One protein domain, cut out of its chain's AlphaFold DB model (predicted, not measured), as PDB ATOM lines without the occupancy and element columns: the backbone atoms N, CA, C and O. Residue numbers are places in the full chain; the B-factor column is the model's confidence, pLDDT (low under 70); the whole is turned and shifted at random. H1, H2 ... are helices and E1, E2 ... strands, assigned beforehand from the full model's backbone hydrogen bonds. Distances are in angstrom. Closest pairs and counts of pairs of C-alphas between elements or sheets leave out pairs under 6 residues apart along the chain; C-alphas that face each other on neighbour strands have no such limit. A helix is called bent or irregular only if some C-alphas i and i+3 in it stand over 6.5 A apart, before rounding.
ATOM      1  N   LYS A   9     -23.138  37.572  36.800       96.75
ATOM      2  CA  LYS A   9     -24.217  36.652  36.413       96.75
ATOM      3  C   LYS A   9     -25.349  37.472  35.813       96.75
ATOM      4  O   LYS A   9     -26.029  38.213  36.528       96.75
ATOM      5  N   ALA A  10     -25.528  37.393  34.498       97.44
ATOM      6  CA  ALA A  10     -26.372  38.347  33.787       97.44
ATOM      7  C   ALA A  10     -27.107  37.750  32.587       97.44
ATOM      8  O   ALA A  10     -26.578  36.906  31.868       97.44
ATOM      9  N   ILE A  11     -28.311  38.269  32.339       97.94
ATOM     10  CA  ILE A  11     -28.952  38.202  31.029       97.94
ATOM     11  C   ILE A  11     -28.326  39.302  30.182       97.94
ATOM     12  O   ILE A  11     -28.365  40.485  30.544       97.94
ATOM     13  N   ALA A  12     -27.757  38.930  29.046       98.12
ATOM     14  CA  ALA A  12     -27.088  39.864  28.164       98.12
ATOM     15  C   ALA A  12     -27.236  39.480  26.695       98.12
ATOM     16  O   ALA A  12     -27.469  38.325  26.338       98.12
ATOM     17  N   GLU A  13     -27.079  40.478  25.836       98.50
ATOM     18  CA  GLU A  13     -27.007  40.301  24.393       98.50
ATOM     19  C   GLU A  13     -25.554  40.393  23.932       98.50
ATOM     20  O   GLU A  13     -24.831  41.316  24.310       98.50
ATOM     21  N   VAL A  14     -25.120  39.454  23.095       98.50
ATOM     22  CA  VAL A  14     -23.794  39.497  22.473       98.50
ATOM     23  C   VAL A  14     -23.771  40.589  21.405       98.50
ATOM     24  O   VAL A  14     -24.426  40.474  20.368       98.50
ATOM     25  N   THR A  15     -22.973  41.631  21.614       98.38
ATOM     26  CA  THR A  15     -22.840  42.752  20.669       98.38
ATOM     27  C   THR A  15     -21.654  42.588  19.726       98.38
ATOM     28  O   THR A  15     -21.707  43.044  18.579       98.38
ATOM     29  N   ASN A  16     -20.596  41.910  20.177       98.00
ATOM     30  CA  ASN A  16     -19.394  41.664  19.391       98.00
ATOM     31  C   ASN A  16     -18.730  40.335  19.777       98.00
ATOM     32  O   ASN A  16     -18.752  39.943  20.942       98.00
ATOM     33  N   VAL A  17     -18.106  39.672  18.803       97.38
ATOM     34  CA  VAL A  17     -17.253  38.495  19.011       97.38
ATOM     35  C   VAL A  17     -15.969  38.729  18.227       97.38
ATOM     36  O   VAL A  17     -16.008  38.866  17.006       97.38
ATOM     37  N   ARG A  18     -14.836  38.797  18.924       96.56
ATOM     38  CA  ARG A  18     -13.525  39.064  18.334       96.56
ATOM     39  C   ARG A  18     -12.579  37.908  18.614       96.56
ATOM     40  O   ARG A  18     -12.354  37.554  19.769       96.56
ATOM     41  N   ARG A  19     -11.962  37.381  17.556       94.75
ATOM     42  CA  ARG A  19     -10.867  36.415  17.671       94.75
ATOM     43  C   ARG A  19      -9.613  37.101  18.180       94.75
ATOM     44  O   ARG A  19      -9.194  38.114  17.625       94.75
ATOM     45  N   MET A  20      -9.039  36.529  19.227       93.88
ATOM     46  CA  MET A  20      -7.812  37.019  19.849       93.88
ATOM     47  C   MET A  20      -6.626  36.146  19.454       93.88
ATOM     48  O   MET A  20      -5.572  36.662  19.101       93.88
ATOM     49  N   SER A  21      -6.808  34.824  19.462       91.88
ATOM     50  CA  SER A  21      -5.789  33.866  19.036       91.88
ATOM     51  C   SER A  21      -6.418  32.582  18.489       91.88
ATOM     52  O   SER A  21      -7.610  32.311  18.670       91.88
ATOM     53  N   GLY A  22      -5.616  31.794  17.778       88.94
ATOM     54  CA  GLY A  22      -5.982  30.472  17.281       88.94
ATOM     55  C   GLY A  22      -4.902  29.461  17.641       88.94
ATOM     56  O   GLY A  22      -3.720  29.758  17.507       88.94
ATOM     57  N   GLY A  23      -5.308  28.275  18.084       86.62
ATOM     58  CA  GLY A  23      -4.403  27.176  18.390       86.62
ATOM     59  C   GLY A  23      -5.013  25.814  18.073       86.62
ATOM     60  O   GLY A  23      -6.159  25.704  17.623       86.62
ATOM     61  N   LYS A  24      -4.227  24.765  18.335       86.56
ATOM     62  CA  LYS A  24      -4.615  23.361  18.123       86.56
ATOM     63  C   LYS A  24      -5.874  22.971  18.898       86.56
ATOM     64  O   LYS A  24      -6.712  22.247  18.372       86.56
ATOM     65  N   ASN A  25      -6.037  23.518  20.099       86.44
ATOM     66  CA  ASN A  25      -7.129  23.179  21.012       86.44
ATOM     67  C   ASN A  25      -8.290  24.185  20.945       86.44
ATOM     68  O   ASN A  25      -9.035  24.323  21.904       86.44
ATOM     69  N   GLY A  26      -8.426  24.936  19.847       90.81
ATOM     70  CA  GLY A  26      -9.483  25.936  19.677       90.81
ATOM     71  C   GLY A  26      -8.965  27.358  19.465       90.81
ATOM     72  O   GLY A  26      -7.764  27.629  19.464       90.81
ATOM     73  N   SER A  27      -9.899  28.276  19.238       93.25
ATOM     74  CA  SER A  27      -9.632  29.711  19.125       93.25
ATOM     75  C   SER A  27     -10.073  30.420  20.395       93.25
ATOM     76  O   SER A  27     -11.180  30.175  20.877       93.25
ATOM     77  N   PHE A  28      -9.256  31.335  20.907       94.19
ATOM     78  CA  PHE A  28      -9.670  32.198  22.005       94.19
ATOM     79  C   PHE A  28     -10.419  33.417  21.461       94.19
ATOM     80  O   PHE A  28      -9.955  34.102  20.540       94.19
ATOM     81  N   MET A  29     -11.587  33.674  22.036       96.25
ATOM     82  CA  MET A  29     -12.508  34.731  21.642       96.25
ATOM     83  C   MET A  29     -12.752  35.676  22.807       96.25
ATOM     84  O   MET A  29     -13.016  35.234  23.921       96.25
ATOM     85  N   HIS A  30     -12.756  36.972  22.515       97.44
ATOM     86  CA  HIS A  30     -13.374  37.983  23.363       97.44
ATOM     87  C   HIS A  30     -14.801  38.232  22.895       97.44
ATOM     88  O   HIS A  30     -15.049  38.531  21.725       97.44
ATOM     89  N   VAL A  31     -15.740  38.137  23.826       98.31
ATOM     90  CA  VAL A  31     -17.161  38.367  23.591       98.31
ATOM     91  C   VAL A  31     -17.570  39.608  24.361       98.31
ATOM     92  O   VAL A  31     -17.413  39.663  25.579       98.31
ATOM     93  N   THR A  32     -18.083  40.613  23.657       98.50
ATOM     94  CA  THR A  32     -18.649  41.811  24.277       98.50
ATOM     95  C   THR A  32     -20.145  41.622  24.452       98.50
ATOM     96  O   THR A  32     -20.851  41.212  23.526       98.50
ATOM     97  N   PHE A  33     -20.622  41.958  25.642       98.62
ATOM     98  CA  PHE A  33     -22.005  41.807  26.049       98.62
ATOM     99  C   PHE A  33     -22.613  43.160  26.397       98.62
ATOM    100  O   PHE A  33     -21.976  43.996  27.038       98.62
ATOM    101  N   LYS A  34     -23.878  43.352  26.024       98.50
ATOM    102  CA  LYS A  34     -24.740  44.418  26.535       98.50
ATOM    103  C   LYS A  34     -25.664  43.831  27.595       98.50
ATOM    104  O   LYS A  34     -26.447  42.929  27.300       98.50
ATOM    105  N   LYS A  35     -25.589  44.357  28.818       98.19
ATOM    106  CA  LYS A  35     -26.417  43.911  29.943       98.19
ATOM    107  C   LYS A  35     -27.897  44.219  29.693       98.19
ATOM    108  O   LYS A  35     -28.239  45.355  29.367       98.19
ATOM    109  N   ILE A  36     -28.756  43.225  29.911       97.62
ATOM    110  CA  ILE A  36     -30.221  43.359  29.955       97.62
ATOM    111  C   ILE A  36     -30.699  43.297  31.410       97.62
ATOM    112  O   ILE A  36     -31.464  44.149  31.851       97.62
ATOM    113  N   TYR A  37     -30.215  42.312  32.166       97.19
ATOM    114  CA  TYR A  37     -30.517  42.109  33.584       97.19
ATOM    115  C   TYR A  37     -29.317  41.445  34.268       97.19
ATOM    116  O   TYR A  37     -28.551  40.746  33.610       97.19
ATOM    117  N   SER A  38     -29.128  41.648  35.569       96.50
ATOM    118  CA  SER A  38     -28.056  41.008  36.338       96.50
ATOM    119  C   SER A  38     -28.561  40.547  37.693       96.50
ATOM    120  O   SER A  38     -29.258  41.301  38.362       96.50
ATOM    121  N   ILE A  39     -28.153  39.340  38.089       94.50
ATOM    122  CA  ILE A  39     -28.377  38.797  39.433       94.50
ATOM    123  C   ILE A  39     -27.333  39.375  40.393       94.50
ATOM    124  O   ILE A  39     -27.651  39.728  41.523       94.50
ATOM    125  N   THR A  40     -26.076  39.489  39.950       92.50
ATOM    126  CA  THR A  40     -24.998  40.020  40.789       92.50
ATOM    127  C   THR A  40     -24.959  41.551  40.765       92.50
ATOM    128  O   THR A  40     -25.197  42.170  39.713       92.50
ATOM    129  N   PRO A  41     -24.647  42.188  41.911       88.81
ATOM    130  CA  PRO A  41     -24.510  43.635  41.989       88.81
ATOM    131  C   PRO A  41     -23.310  44.114  41.157       88.81
ATOM    132  O   PRO A  41     -22.451  43.333  40.763       88.81
ATOM    133  N   TYR A  42     -23.270  45.413  40.855       89.38
ATOM    134  CA  TYR A  42     -22.152  46.071  40.157       89.38
ATOM    135  C   TYR A  42     -21.802  45.543  38.751       89.38
ATOM    136  O   TYR A  42     -20.812  45.976  38.167       89.38
ATOM    137  N   THR A  43     -22.641  44.699  38.137       95.19
ATOM    138  CA  THR A  43     -22.447  44.311  36.730       95.19
ATOM    139  C   THR A  43     -22.555  45.555  35.825       95.19
ATOM    140  O   THR A  43     -23.612  46.206  35.813       95.19
ATOM    141  N   PRO A  44     -21.529  45.909  35.030       96.62
ATOM    142  CA  PRO A  44     -21.551  47.108  34.193       96.62
ATOM    143  C   PRO A  44     -22.553  46.983  33.030       96.62
ATOM    144  O   PRO A  44     -23.007  45.895  32.676       96.62
ATOM    145  N   LYS A  45     -22.925  48.113  32.407       97.38
ATOM    146  CA  LYS A  45     -23.848  48.127  31.247       97.38
ATOM    147  C   LYS A  45     -23.292  47.353  30.046       97.38
ATOM    148  O   LYS A  45     -24.062  46.798  29.264       97.38
ATOM    149  N   GLN A  46     -21.970  47.333  29.911       98.00
ATOM    150  CA  GLN A  46     -21.240  46.530  28.943       98.00
ATOM    151  C   GLN A  46     -20.080  45.840  29.651       98.00
ATOM    152  O   GLN A  46     -19.425  46.457  30.488       98.00
ATOM    153  N   PHE A  47     -19.837  44.581  29.313       98.06
ATOM    154  CA  PHE A  47     -18.733  43.792  29.852       98.06
ATOM    155  C   PHE A  47     -18.182  42.847  28.792       98.06
ATOM    156  O   PHE A  47     -18.798  42.630  27.743       98.06
ATOM    157  N   VAL A  48     -17.007  42.292  29.071       97.94
ATOM    158  CA  VAL A  48     -16.316  41.353  28.192       97.94
ATOM    159  C   VAL A  48     -16.118  40.026  28.909       97.94
ATOM    160  O   VAL A  48     -15.854  39.996  30.107       97.94
ATOM    161  N   GLY A  49     -16.245  38.934  28.162       97.44
ATOM    162  CA  GLY A  49     -15.866  37.601  28.609       97.44
ATOM    163  C   GLY A  49     -15.004  36.896  27.572       97.44
ATOM    164  O   GLY A  49     -15.265  36.986  26.370       97.44
ATOM    165  N   GLY A  50     -13.982  36.191  28.040       96.62
ATOM    166  CA  GLY A  50     -13.128  35.324  27.241       96.62
ATOM    167  C   GLY A  50     -13.672  33.900  27.175       96.62
ATOM    168  O   GLY A  50     -14.089  33.344  28.189       96.62
ATOM    169  N   CYS A  51     -13.646  33.277  26.002       95.19
ATOM    170  CA  CYS A  51     -13.975  31.860  25.862       95.19
ATOM    171  C   CYS A  51     -13.172  31.182  24.761       95.19
ATOM    172  O   CYS A  51     -12.768  31.818  23.788       95.19
ATOM    173  N   THR A  52     -13.040  29.863  24.863       94.06
ATOM    174  CA  THR A  52     -12.525  29.035  23.774       94.06
ATOM    175  C   THR A  52     -13.672  28.563  22.889       94.06
ATOM    176  O   THR A  52     -14.718  28.120  23.372       94.06
ATOM    177  N   VAL A  53     -13.477  28.643  21.578       93.00
ATOM    178  CA  VAL A  53     -14.414  28.142  20.571       93.00
ATOM    179  C   VAL A  53     -13.733  27.100  19.692       93.00
ATOM    180  O   VAL A  53     -12.519  27.122  19.491       93.00
ATOM    181  N   TYR A  54     -14.531  26.186  19.153       89.50
ATOM    182  CA  TYR A  54     -14.073  25.171  18.211       89.50
ATOM    183  C   TYR A  54     -14.609  25.512  16.818       89.50
ATOM    184  O   TYR A  54     -15.811  25.379  16.575       89.50
ATOM    185  N   GLU A  55     -13.741  26.004  15.936       84.00
ATOM    186  CA  GLU A  55     -14.131  26.598  14.646       84.00
ATOM    187  C   GLU A  55     -13.657  25.795  13.443       84.00
ATOM    188  O   GLU A  55     -14.348  25.743  12.427       84.00
ATOM    189  N   GLN A  56     -12.465  25.205  13.529       82.81
ATOM    190  CA  GLN A  56     -11.792  24.627  12.372       82.81
ATOM    191  C   GLN A  56     -11.681  23.111  12.501       82.81
ATOM    192  O   GLN A  56     -11.462  22.574  13.582       82.81
ATOM    193  N   ARG A  57     -11.827  22.410  11.371       81.56
ATOM    194  CA  ARG A  57     -11.865  20.938  11.334       81.56
ATOM    195  C   ARG A  57     -10.561  20.269  11.784       81.56
ATOM    196  O   ARG A  57     -10.620  19.138  12.238       81.56
ATOM    197  N   TRP A  58      -9.419  20.949  11.657       83.44
ATOM    198  CA  TRP A  58      -8.112  20.433  12.088       83.44
ATOM    199  C   TRP A  58      -7.849  20.621  13.588       83.44
ATOM    200  O   TRP A  58      -6.880  20.070  14.105       83.44
ATOM    201  N   GLN A  59      -8.672  21.414  14.286       88.12
ATOM    202  CA  GLN A  59      -8.544  21.570  15.733       88.12
ATOM    203  C   GLN A  59      -8.908  20.250  16.417       88.12
ATOM    204  O   GLN A  59      -9.634  19.431  15.866       88.12
ATOM    205  N   THR A  60      -8.397  20.016  17.620       86.00
ATOM    206  CA  THR A  60      -8.720  18.821  18.410       86.00
ATOM    207  C   THR A  60      -9.391  19.248  19.704       86.00
ATOM    208  O   THR A  60      -8.958  20.200  20.351       86.00
ATOM    209  N   ARG A  61     -10.479  18.567  20.076       84.31
ATOM    210  CA  ARG A  61     -11.148  18.824  21.351       84.31
ATOM    211  C   ARG A  61     -10.315  18.251  22.491       84.31
ATOM    212  O   ARG A  61     -10.070  17.054  22.531       84.31
ATOM    213  N   SER A  62      -9.919  19.118  23.412       85.62
ATOM    214  CA  SER A  62      -9.450  18.725  24.743       85.62
ATOM    215  C   SER A  62     -10.650  18.422  25.648       85.62
ATOM    216  O   SER A  62     -11.617  19.187  25.644       85.62
ATOM    217  N   GLU A  63     -10.592  17.316  26.392       82.12
ATOM    218  CA  GLU A  63     -11.663  16.867  27.299       82.12
ATOM    219  C   GLU A  63     -11.863  17.806  28.498       82.12
ATOM    220  O   GLU A  63     -12.989  17.977  28.964       82.12
ATOM    221  N   ASP A  64     -10.805  18.503  28.918       83.25
ATOM    222  CA  ASP A  64     -10.822  19.422  30.063       83.25
ATOM    223  C   ASP A  64     -11.318  20.835  29.708       83.25
ATOM    224  O   ASP A  64     -11.437  21.704  30.574       83.25
ATOM    225  N   MET A  65     -11.607  21.098  28.428       84.44
ATOM    226  CA  MET A  65     -12.007  22.422  27.949       84.44
ATOM    227  C   MET A  65     -13.494  22.501  27.615       84.44
ATOM    228  O   MET A  65     -14.049  21.698  26.862       84.44
ATOM    229  N   VAL A  66     -14.133  23.567  28.095       87.31
ATOM    230  CA  VAL A  66     -15.496  23.922  27.696       87.31
ATOM    231  C   VAL A  66     -15.442  24.828  26.471       87.31
ATOM    232  O   VAL A  66     -14.874  25.919  26.504       87.31
ATOM    233  N   TYR A  67     -16.066  24.372  25.386       90.94
ATOM    234  CA  TYR A  67     -16.150  25.122  24.138       90.94
ATOM    235  C   TYR A  67     -17.494  25.817  24.019       90.94
ATOM    236  O   TYR A  67     -18.546  25.174  24.025       90.94
ATOM    237  N   PHE A  68     -17.445  27.122  23.812       94.31
ATOM    238  CA  PHE A  68     -18.625  27.945  23.615       94.31
ATOM    239  C   PHE A  68     -18.809  28.293  22.135       94.31
ATOM    240  O   PHE A  68     -17.919  28.094  21.306       94.31
ATOM    241  N   LYS A  69     -20.002  28.774  21.774       94.25
ATOM    242  CA  LYS A  69     -20.330  29.218  20.408       94.25
ATOM    243  C   LYS A  69     -21.066  30.565  20.436       94.25
ATOM    244  O   LYS A  69     -22.231  30.634  20.034       94.25
ATOM    245  N   PRO A  70     -20.428  31.629  20.955       96.00
ATOM    246  CA  PRO A  70     -21.023  32.956  20.963       96.00
ATOM    247  C   PRO A  70     -21.214  33.458  19.530       96.00
ATOM    248  O   PRO A  70     -20.371  33.241  18.661       96.00
ATOM    249  N   LYS A  71     -22.323  34.151  19.282       96.56
ATOM    250  CA  LYS A  71     -22.564  34.886  18.038       96.56
ATOM    251  C   LYS A  71     -23.270  36.185  18.370       96.56
ATOM    252  O   LYS A  71     -24.063  36.238  19.308       96.56
ATOM    253  N   ARG A  72     -22.994  37.220  17.581       97.75
ATOM    254  CA  ARG A  72     -23.679  38.509  17.690       97.75
ATOM    255  C   ARG A  72     -25.200  38.326  17.600       97.75
ATOM    256  O   ARG A  72     -25.679  37.537  16.793       97.75
ATOM    257  N   GLY A  73     -25.933  39.050  18.442       97.44
ATOM    258  CA  GLY A  73     -27.392  38.986  18.559       97.44
ATOM    259  C   GLY A  73     -27.913  37.856  19.453       97.44
ATOM    260  O   GLY A  73     -29.104  37.814  19.750       97.44
ATOM    261  N   HIS A  74     -27.057  36.941  19.929       97.88
ATOM    262  CA  HIS A  74     -27.485  35.946  20.909       97.88
ATOM    263  C   HIS A  74     -27.878  36.624  22.228       97.88
ATOM    264  O   HIS A  74     -27.060  37.309  22.841       97.88
ATOM    265  N   LYS A  75     -29.104  36.363  22.691       98.06
ATOM    266  CA  LYS A  75     -29.543  36.653  24.060       98.06
ATOM    267  C   LYS A  75     -29.261  35.447  24.942       98.06
ATOM    268  O   LYS A  75     -29.753  34.348  24.667       98.06
ATOM    269  N   VAL A  76     -28.467  35.648  25.984       98.19
ATOM    270  CA  VAL A  76     -27.983  34.571  26.847       98.19
ATOM    271  C   VAL A  76     -28.031  34.941  28.312       98.19
ATOM    272  O   VAL A  76     -27.913  36.110  28.667       98.19
ATOM    273  N   PHE A  77     -28.134  33.918  29.148       97.88
ATOM    274  CA  PHE A  77     -27.672  33.989  30.515       97.88
ATOM    275  C   PHE A  77     -26.210  33.546  30.553       97.88
ATOM    276  O   PHE A  77     -25.872  32.438  30.124       97.88
ATOM    277  N   VAL A  78     -25.341  34.441  31.013       97.38
ATOM    278  CA  VAL A  78     -23.892  34.251  31.033       97.38
ATOM    279  C   VAL A  78     -23.361  34.448  32.444       97.38
ATOM    280  O   VAL A  78     -23.816  35.341  33.165       97.38
ATOM    281  N   THR A  79     -22.382  33.626  32.820       96.94
ATOM    282  CA  THR A  79     -21.565  33.866  34.009       96.94
ATOM    283  C   THR A  79     -20.107  34.066  33.628       96.94
ATOM    284  O   THR A  79     -19.580  33.349  32.770       96.94
ATOM    285  N   ILE A  80     -19.477  35.074  34.227       96.06
ATOM    286  CA  ILE A  80     -18.090  35.460  33.963       96.06
ATOM    287  C   ILE A  80     -17.400  35.698  35.298       96.06
ATOM    288  O   ILE A  80     -17.933  36.412  36.147       96.06
ATOM    289  N   THR A  81     -16.210  35.113  35.441       95.19
ATOM    290  CA  THR A  81     -15.338  35.262  36.621       95.19
ATOM    291  C   THR A  81     -15.230  36.711  37.085       95.19
ATOM    292  O   THR A  81     -15.587  36.990  38.219       95.19
ATOM    293  N   SER A  82     -14.832  37.618  36.193       94.50
ATOM    294  CA  SER A  82     -14.799  39.073  36.382       94.50
ATOM    295  C   SER A  82     -14.885  39.778  35.020       94.50
ATOM    296  O   SER A  82     -14.824  39.126  33.974       94.50
ATOM    297  N   ASN A  83     -15.049  41.103  34.973       95.75
ATOM    298  CA  ASN A  83     -15.095  41.813  33.685       95.75
ATOM    299  C   ASN A  83     -13.759  41.683  32.924       95.75
ATOM    300  O   ASN A  83     -12.721  42.119  33.412       95.75
ATOM    301  N   GLY A  84     -13.799  41.120  31.714       94.25
ATOM    302  CA  GLY A  84     -12.610  40.763  30.933       94.25
ATOM    303  C   GLY A  84     -12.047  39.372  31.253       94.25
ATOM    304  O   GLY A  84     -11.153  38.909  30.550       94.25
ATOM    305  N   GLY A  85     -12.585  38.695  32.270       94.56
ATOM    306  CA  GLY A  85     -12.220  37.340  32.667       94.56
ATOM    307  C   GLY A  85     -12.870  36.251  31.808       94.56
ATOM    308  O   GLY A  85     -13.469  36.503  30.763       94.56
ATOM    309  N   ALA A  86     -12.756  35.001  32.253       94.94
ATOM    310  CA  ALA A  86     -13.293  33.836  31.553       94.94
ATOM    311  C   ALA A  86     -14.815  33.687  31.722       94.94
ATOM    312  O   ALA A  86     -15.345  33.822  32.831       94.94
ATOM    313  N   ILE A  87     -15.491  33.334  30.626       96.62
ATOM    314  CA  ILE A  87     -16.875  32.851  30.607       96.62
ATOM    315  C   ILE A  87     -16.893  31.441  31.194       96.62
ATOM    316  O   ILE A  87     -16.261  30.526  30.667       96.62
ATOM    317  N   THR A  88     -17.662  31.259  32.260       94.69
ATOM    318  CA  THR A  88     -17.797  29.975  32.965       94.69
ATOM    319  C   THR A  88     -19.122  29.277  32.678       94.69
ATOM    320  O   THR A  88     -19.222  28.061  32.824       94.69
ATOM    321  N   SER A  89     -20.140  30.026  32.249       95.81
ATOM    322  CA  SER A  89     -21.417  29.487  31.783       95.81
ATOM    323  C   SER A  89     -21.979  30.353  30.667       95.81
ATOM    324  O   SER A  89     -21.890  31.579  30.724       95.81
ATOM    325  N   TYR A  90     -22.586  29.722  29.668       96.75
ATOM    326  CA  TYR A  90     -23.218  30.395  28.542       96.75
ATOM    327  C   TYR A  90     -24.450  29.598  28.114       96.75
ATOM    328  O   TYR A  90     -24.341  28.494  27.579       96.75
ATOM    329  N   THR A  91     -25.639  30.143  28.363       96.81
ATOM    330  CA  THR A  91     -26.911  29.457  28.093       96.81
ATOM    331  C   THR A  91     -27.847  30.357  27.313       96.81
ATOM    332  O   THR A  91     -28.060  31.509  27.679       96.81
ATOM    333  N   HIS A  92     -28.411  29.839  26.225       96.75
ATOM    334  CA  HIS A  92     -29.391  30.576  25.437       96.75
ATOM    335  C   HIS A  92     -30.653  30.854  26.247       96.75
ATOM    336  O   HIS A  92     -31.175  29.961  26.915       96.75
ATOM    337  N   MET A  93     -31.144  32.091  26.164       96.38
ATOM    338  CA  MET A  93     -32.371  32.468  26.851       96.38
ATOM    339  C   MET A  93     -33.575  31.736  26.262       96.38
ATOM    340  O   MET A  93     -33.756  31.668  25.046       96.38
ATOM    341  N   ASN A  94     -34.425  31.248  27.153       94.56
ATOM    342  CA  ASN A  94     -35.792  30.833  26.874       94.56
ATOM    343  C   ASN A  94     -36.701  31.411  27.972       94.56
ATOM    344  O   ASN A  94     -36.201  31.942  28.967       94.56
ATOM    345  N   ARG A  95     -38.024  31.321  27.791       92.56
ATOM    346  CA  ARG A  95     -38.993  31.927  28.722       92.56
ATOM    347  C   ARG A  95     -38.854  31.393  30.148       92.56
ATOM    348  O   ARG A  95     -38.761  32.189  31.070       92.56
ATOM    349  N   LEU A  96     -38.769  30.071  30.310       92.50
ATOM    350  CA  LEU A  96     -38.631  29.429  31.621       92.50
ATOM    351  C   LEU A  96     -37.377  29.916  32.359       92.50
ATOM    352  O   LEU A  96     -37.443  30.293  33.523       92.50
ATOM    353  N   LEU A  97     -36.237  29.932  31.670       93.88
ATOM    354  CA  LEU A  97     -34.975  30.380  32.243       93.88
ATOM    355  C   LEU A  97     -35.032  31.864  32.622       93.88
ATOM    356  O   LEU A  97     -34.511  32.233  33.667       93.88
ATOM    357  N   GLU A  98     -35.674  32.711  31.811       94.88
ATOM    358  CA  GLU A  98     -35.852  34.128  32.141       94.88
ATOM    359  C   GLU A  98     -36.682  34.334  33.409       94.88
ATOM    360  O   GLU A  98     -36.249  35.090  34.279       94.88
ATOM    361  N   THR A  99     -37.819  33.646  33.531       94.38
ATOM    362  CA  THR A  99     -38.660  33.680  34.734       94.38
ATOM    363  C   THR A  99     -37.850  33.271  35.960       94.38
ATOM    364  O   THR A  99     -37.738  34.042  36.908       94.38
ATOM    365  N   VAL A 100     -37.170  32.122  35.901       94.69
ATOM    366  CA  VAL A 100     -36.385  31.615  37.036       94.69
ATOM    367  C   VAL A 100     -35.235  32.550  37.403       94.69
ATOM    368  O   VAL A 100     -34.996  32.785  38.579       94.69
ATOM    369  N   ILE A 101     -34.533  33.139  36.433       95.12
ATOM    370  CA  ILE A 101     -33.457  34.101  36.723       95.12
ATOM    371  C   ILE A 101     -33.976  35.330  37.475       95.12
ATOM    372  O   ILE A 101     -33.254  35.882  38.306       95.12
ATOM    373  N   ARG A 102     -35.183  35.796  37.144       94.38
ATOM    374  CA  ARG A 102     -35.747  37.033  37.694       94.38
ATOM    375  C   ARG A 102     -36.449  36.822  39.028       94.38
ATOM    376  O   ARG A 102     -36.382  37.709  39.871       94.38
ATOM    377  N   GLU A 103     -37.122  35.690  39.187       94.44
ATOM    378  CA  GLU A 103     -38.028  35.438  40.309       94.44
ATOM    379  C   GLU A 103     -37.412  34.480  41.333       94.44
ATOM    380  O   GLU A 103     -37.516  34.711  42.533       94.44
ATOM    381  N   GLU A 104     -36.698  33.447  40.877       93.31
ATOM    382  CA  GLU A 104     -36.202  32.360  41.730       93.31
ATOM    383  C   GLU A 104     -34.748  31.957  41.396       93.31
ATOM    384  O   GLU A 104     -34.454  30.786  41.118       93.31
ATOM    385  N   PRO A 105     -33.783  32.900  41.414       91.00
ATOM    386  CA  PRO A 105     -32.420  32.642  40.944       91.00
ATOM    387  C   PRO A 105     -31.682  31.552  41.739       91.00
ATOM    388  O   PRO A 105     -30.725  30.970  41.230       91.00
ATOM    389  N   TYR A 106     -32.130  31.235  42.960       89.75
ATOM    390  CA  TYR A 106     -31.598  30.146  43.787       89.75
ATOM    391  C   TYR A 106     -31.829  28.750  43.180       89.75
ATOM    392  O   TYR A 106     -31.120  27.806  43.524       89.75
ATOM    393  N   ARG A 107     -32.770  28.608  42.237       92.00
ATOM    394  CA  ARG A 107     -33.034  27.350  41.516       92.00
ATOM    395  C   ARG A 107     -32.035  27.080  40.387       92.00
ATOM    396  O   ARG A 107     -32.097  26.026  39.746       92.00
ATOM    397  N   LEU A 108     -31.132  28.018  40.101       92.19
ATOM    398  CA  LEU A 108     -30.123  27.865  39.060       92.19
ATOM    399  C   LEU A 108     -28.981  26.966  39.535       92.19
ATOM    400  O   LEU A 108     -28.371  27.186  40.575       92.19
ATOM    401  N   THR A 109     -28.632  25.990  38.705       91.88
ATOM    402  CA  THR A 109     -27.415  25.182  38.844       91.88
ATOM    403  C   THR A 109     -26.549  25.301  37.612       91.88
ATOM    404  O   THR A 109     -27.043  25.579  36.522       91.88
ATOM    405  N   TYR A 110     -25.255  25.042  37.763       89.75
ATOM    406  CA  TYR A 110     -24.305  25.139  36.664       89.75
ATOM    407  C   TYR A 110     -23.641  23.791  36.416       89.75
ATOM    408  O   TYR A 110     -23.019  23.212  37.302       89.75
ATOM    409  N   SER A 111     -23.747  23.280  35.191       86.75
ATOM    410  CA  SER A 111     -23.092  22.031  34.795       86.75
ATOM    411  C   SER A 111     -22.606  22.116  33.354       86.75
ATOM    412  O   SER A 111     -23.321  22.612  32.488       86.75
ATOM    413  N   LYS A 112     -21.381  21.635  33.097       84.56
ATOM    414  CA  LYS A 112     -20.772  21.574  31.752       84.56
ATOM    415  C   LYS A 112     -20.842  22.906  30.972       84.56
ATOM    416  O   LYS A 112     -21.092  22.910  29.771       84.56
ATOM    417  N   GLY A 113     -20.656  24.038  31.658       87.62
ATOM    418  CA  GLY A 113     -20.700  25.373  31.044       87.62
ATOM    419  C   GLY A 113     -22.102  25.908  30.744       87.62
ATOM    420  O   GLY A 113     -22.239  26.846  29.962       87.62
ATOM    421  N   GLN A 114     -23.147  25.320  31.323       91.75
ATOM    422  CA  GLN A 114     -24.526  25.757  31.131       91.75
ATOM    423  C   GLN A 114     -25.245  25.925  32.466       91.75
ATOM    424  O   GLN A 114     -25.006  25.173  33.412       91.75
ATOM    425  N   ALA A 115     -26.153  26.895  32.510       92.56
ATOM    426  CA  ALA A 115     -27.126  27.069  33.569       92.56
ATOM    427  C   ALA A 115     -28.320  26.142  33.318       92.56
ATOM    428  O   ALA A 115     -28.827  26.041  32.199       92.56
ATOM    429  N   LYS A 116     -28.771  25.467  34.369       92.50
ATOM    430  CA  LYS A 116     -29.937  24.591  34.380       92.50
ATOM    431  C   LYS A 116     -30.862  24.995  35.513       92.50
ATOM    432  O   LYS A 116     -30.408  25.366  36.593       92.50
ATOM    433  N   VAL A 117     -32.154  24.888  35.252       91.31
ATOM    434  CA  VAL A 117     -33.214  25.128  36.228       91.31
ATOM    435  C   VAL A 117     -33.467  23.820  36.973       91.31
ATOM    436  O   VAL A 117     -33.727  22.801  36.333       91.31
ATOM    437  N   ARG A 118     -33.367  23.828  38.307       86.94
ATOM    438  CA  ARG A 118     -33.860  22.714  39.129       86.94
ATOM    439  C   ARG A 118     -35.393  22.657  39.073       86.94
ATOM    440  O   ARG A 118     -36.019  23.714  38.933       86.94
TER     441      ARG A 118
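Overview. This is residues 9 to 118 of the 122 residues of an uncharacterized protein of Pseudodesulfovibrio profundus (UniProt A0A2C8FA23). A single sheet of five strands is folded back on itself: the long strands E3 and E2 form one leaf, the short strands E4 and E5 the other, and E1 is the hinge between them. The helix H1 lies at one end of this folded sheet, the small hairpin E6 and E7 packs on E5 and also touches H1, and the long unnamed stretch of residues 54 to 74 includes a loop at the other end. The printed part has 110 residues, with seven named strands and one named helix in the order E1 E2 E3 E4 E5 H1 E6 E7. The large sheet runs E3 - E2 - E1 - E4 - E5, antiparallel throughout, and the class is mostly strand. The whole is compact, with a radius of gyration of the C-alphas of 13.9 A, yet elongated in outline, spanning 44 by 28 by 22 A.

Arrangement. E1, residues 9 to 23, bends by 104 degrees at residue 12, and E2, residues 26 to 38, bends by 83 degrees at residue 35. They form an antiparallel hairpin with directions at 166 degrees, where N 18 and O 30 are 2.8 A apart, within hydrogen-bond range. E3, residues 46 to 53, forms a hairpin with E2, with N 29 and O 51 at 2.8 A; E1, E2 and E3 are a meander, each strand the antiparallel neighbour of the one before. E4, residues 75 to 80, is the antiparallel neighbour of E1, with N 12 and O 76 at 2.8 A. E1 to E4 form a Greek key, a meander of three strands with the fourth beside the first. E5, residues 87 to 92, forms a hairpin with E4, with N 77 and O 91 at 2.8 A. The sheet is twisted, and its edge strands E3 and E5 come closest at the C-alphas of Gly 49 and Ile 87, 5.3 A apart. In this folded sheet, one sheet bent into two leaves, E3 and E2 face E4 and E5 with 27 pairs of C-alphas within 11 A. H1, residues 95 to 103, is on the sheet at a height of 9.6 A. It lies over E1, but only just: 4 of its C-alphas fall on E1, 2 on E2 and 2 on E4. On the local plane it runs across the strands, only just, at 60.4 degrees to E1. In H1 every O i to N i+4 pair is within hydrogen-bond range. E6, residues 108 to 111, and E7, residues 114 to 117, form a hairpin, with N 109 and O 116 at 2.8 A. The closest C-alphas of E5 and E7 are those of Ser 89 and Gln 114, 4.9 A apart; those of H1 and E7 are Leu 97 and Val 117, 6.8 A apart. E2 and E7 are apart.

Along the chain. E1 begins at C-alpha 9, (-24.217, 36.652, 36.413), and runs 28.4 A from first to last C-alpha. E2 measures 29.1 A, E3 21.3 A, E4 15.2 A and E5 13.7 A. H1 measures 12.1 A and begins at C-alpha 95, (-38.993, 31.927, 28.722). E6 and E7 measure 10.1 A each, and E7 ends at C-alpha 117, (-33.214, 25.128, 36.228).

Size, cuts and confidence. The two C-alphas farthest apart, those of Trp 58 and Glu 103, are 43.8 A apart. The printed part has no cut. The link from E3 to E4, 21 residues, is long; within it residues 67 to 68 pair in parallel with residues 52 to 53 of E3. The mean pLDDT of the printed part is 93.4, and no printed residue is under 70.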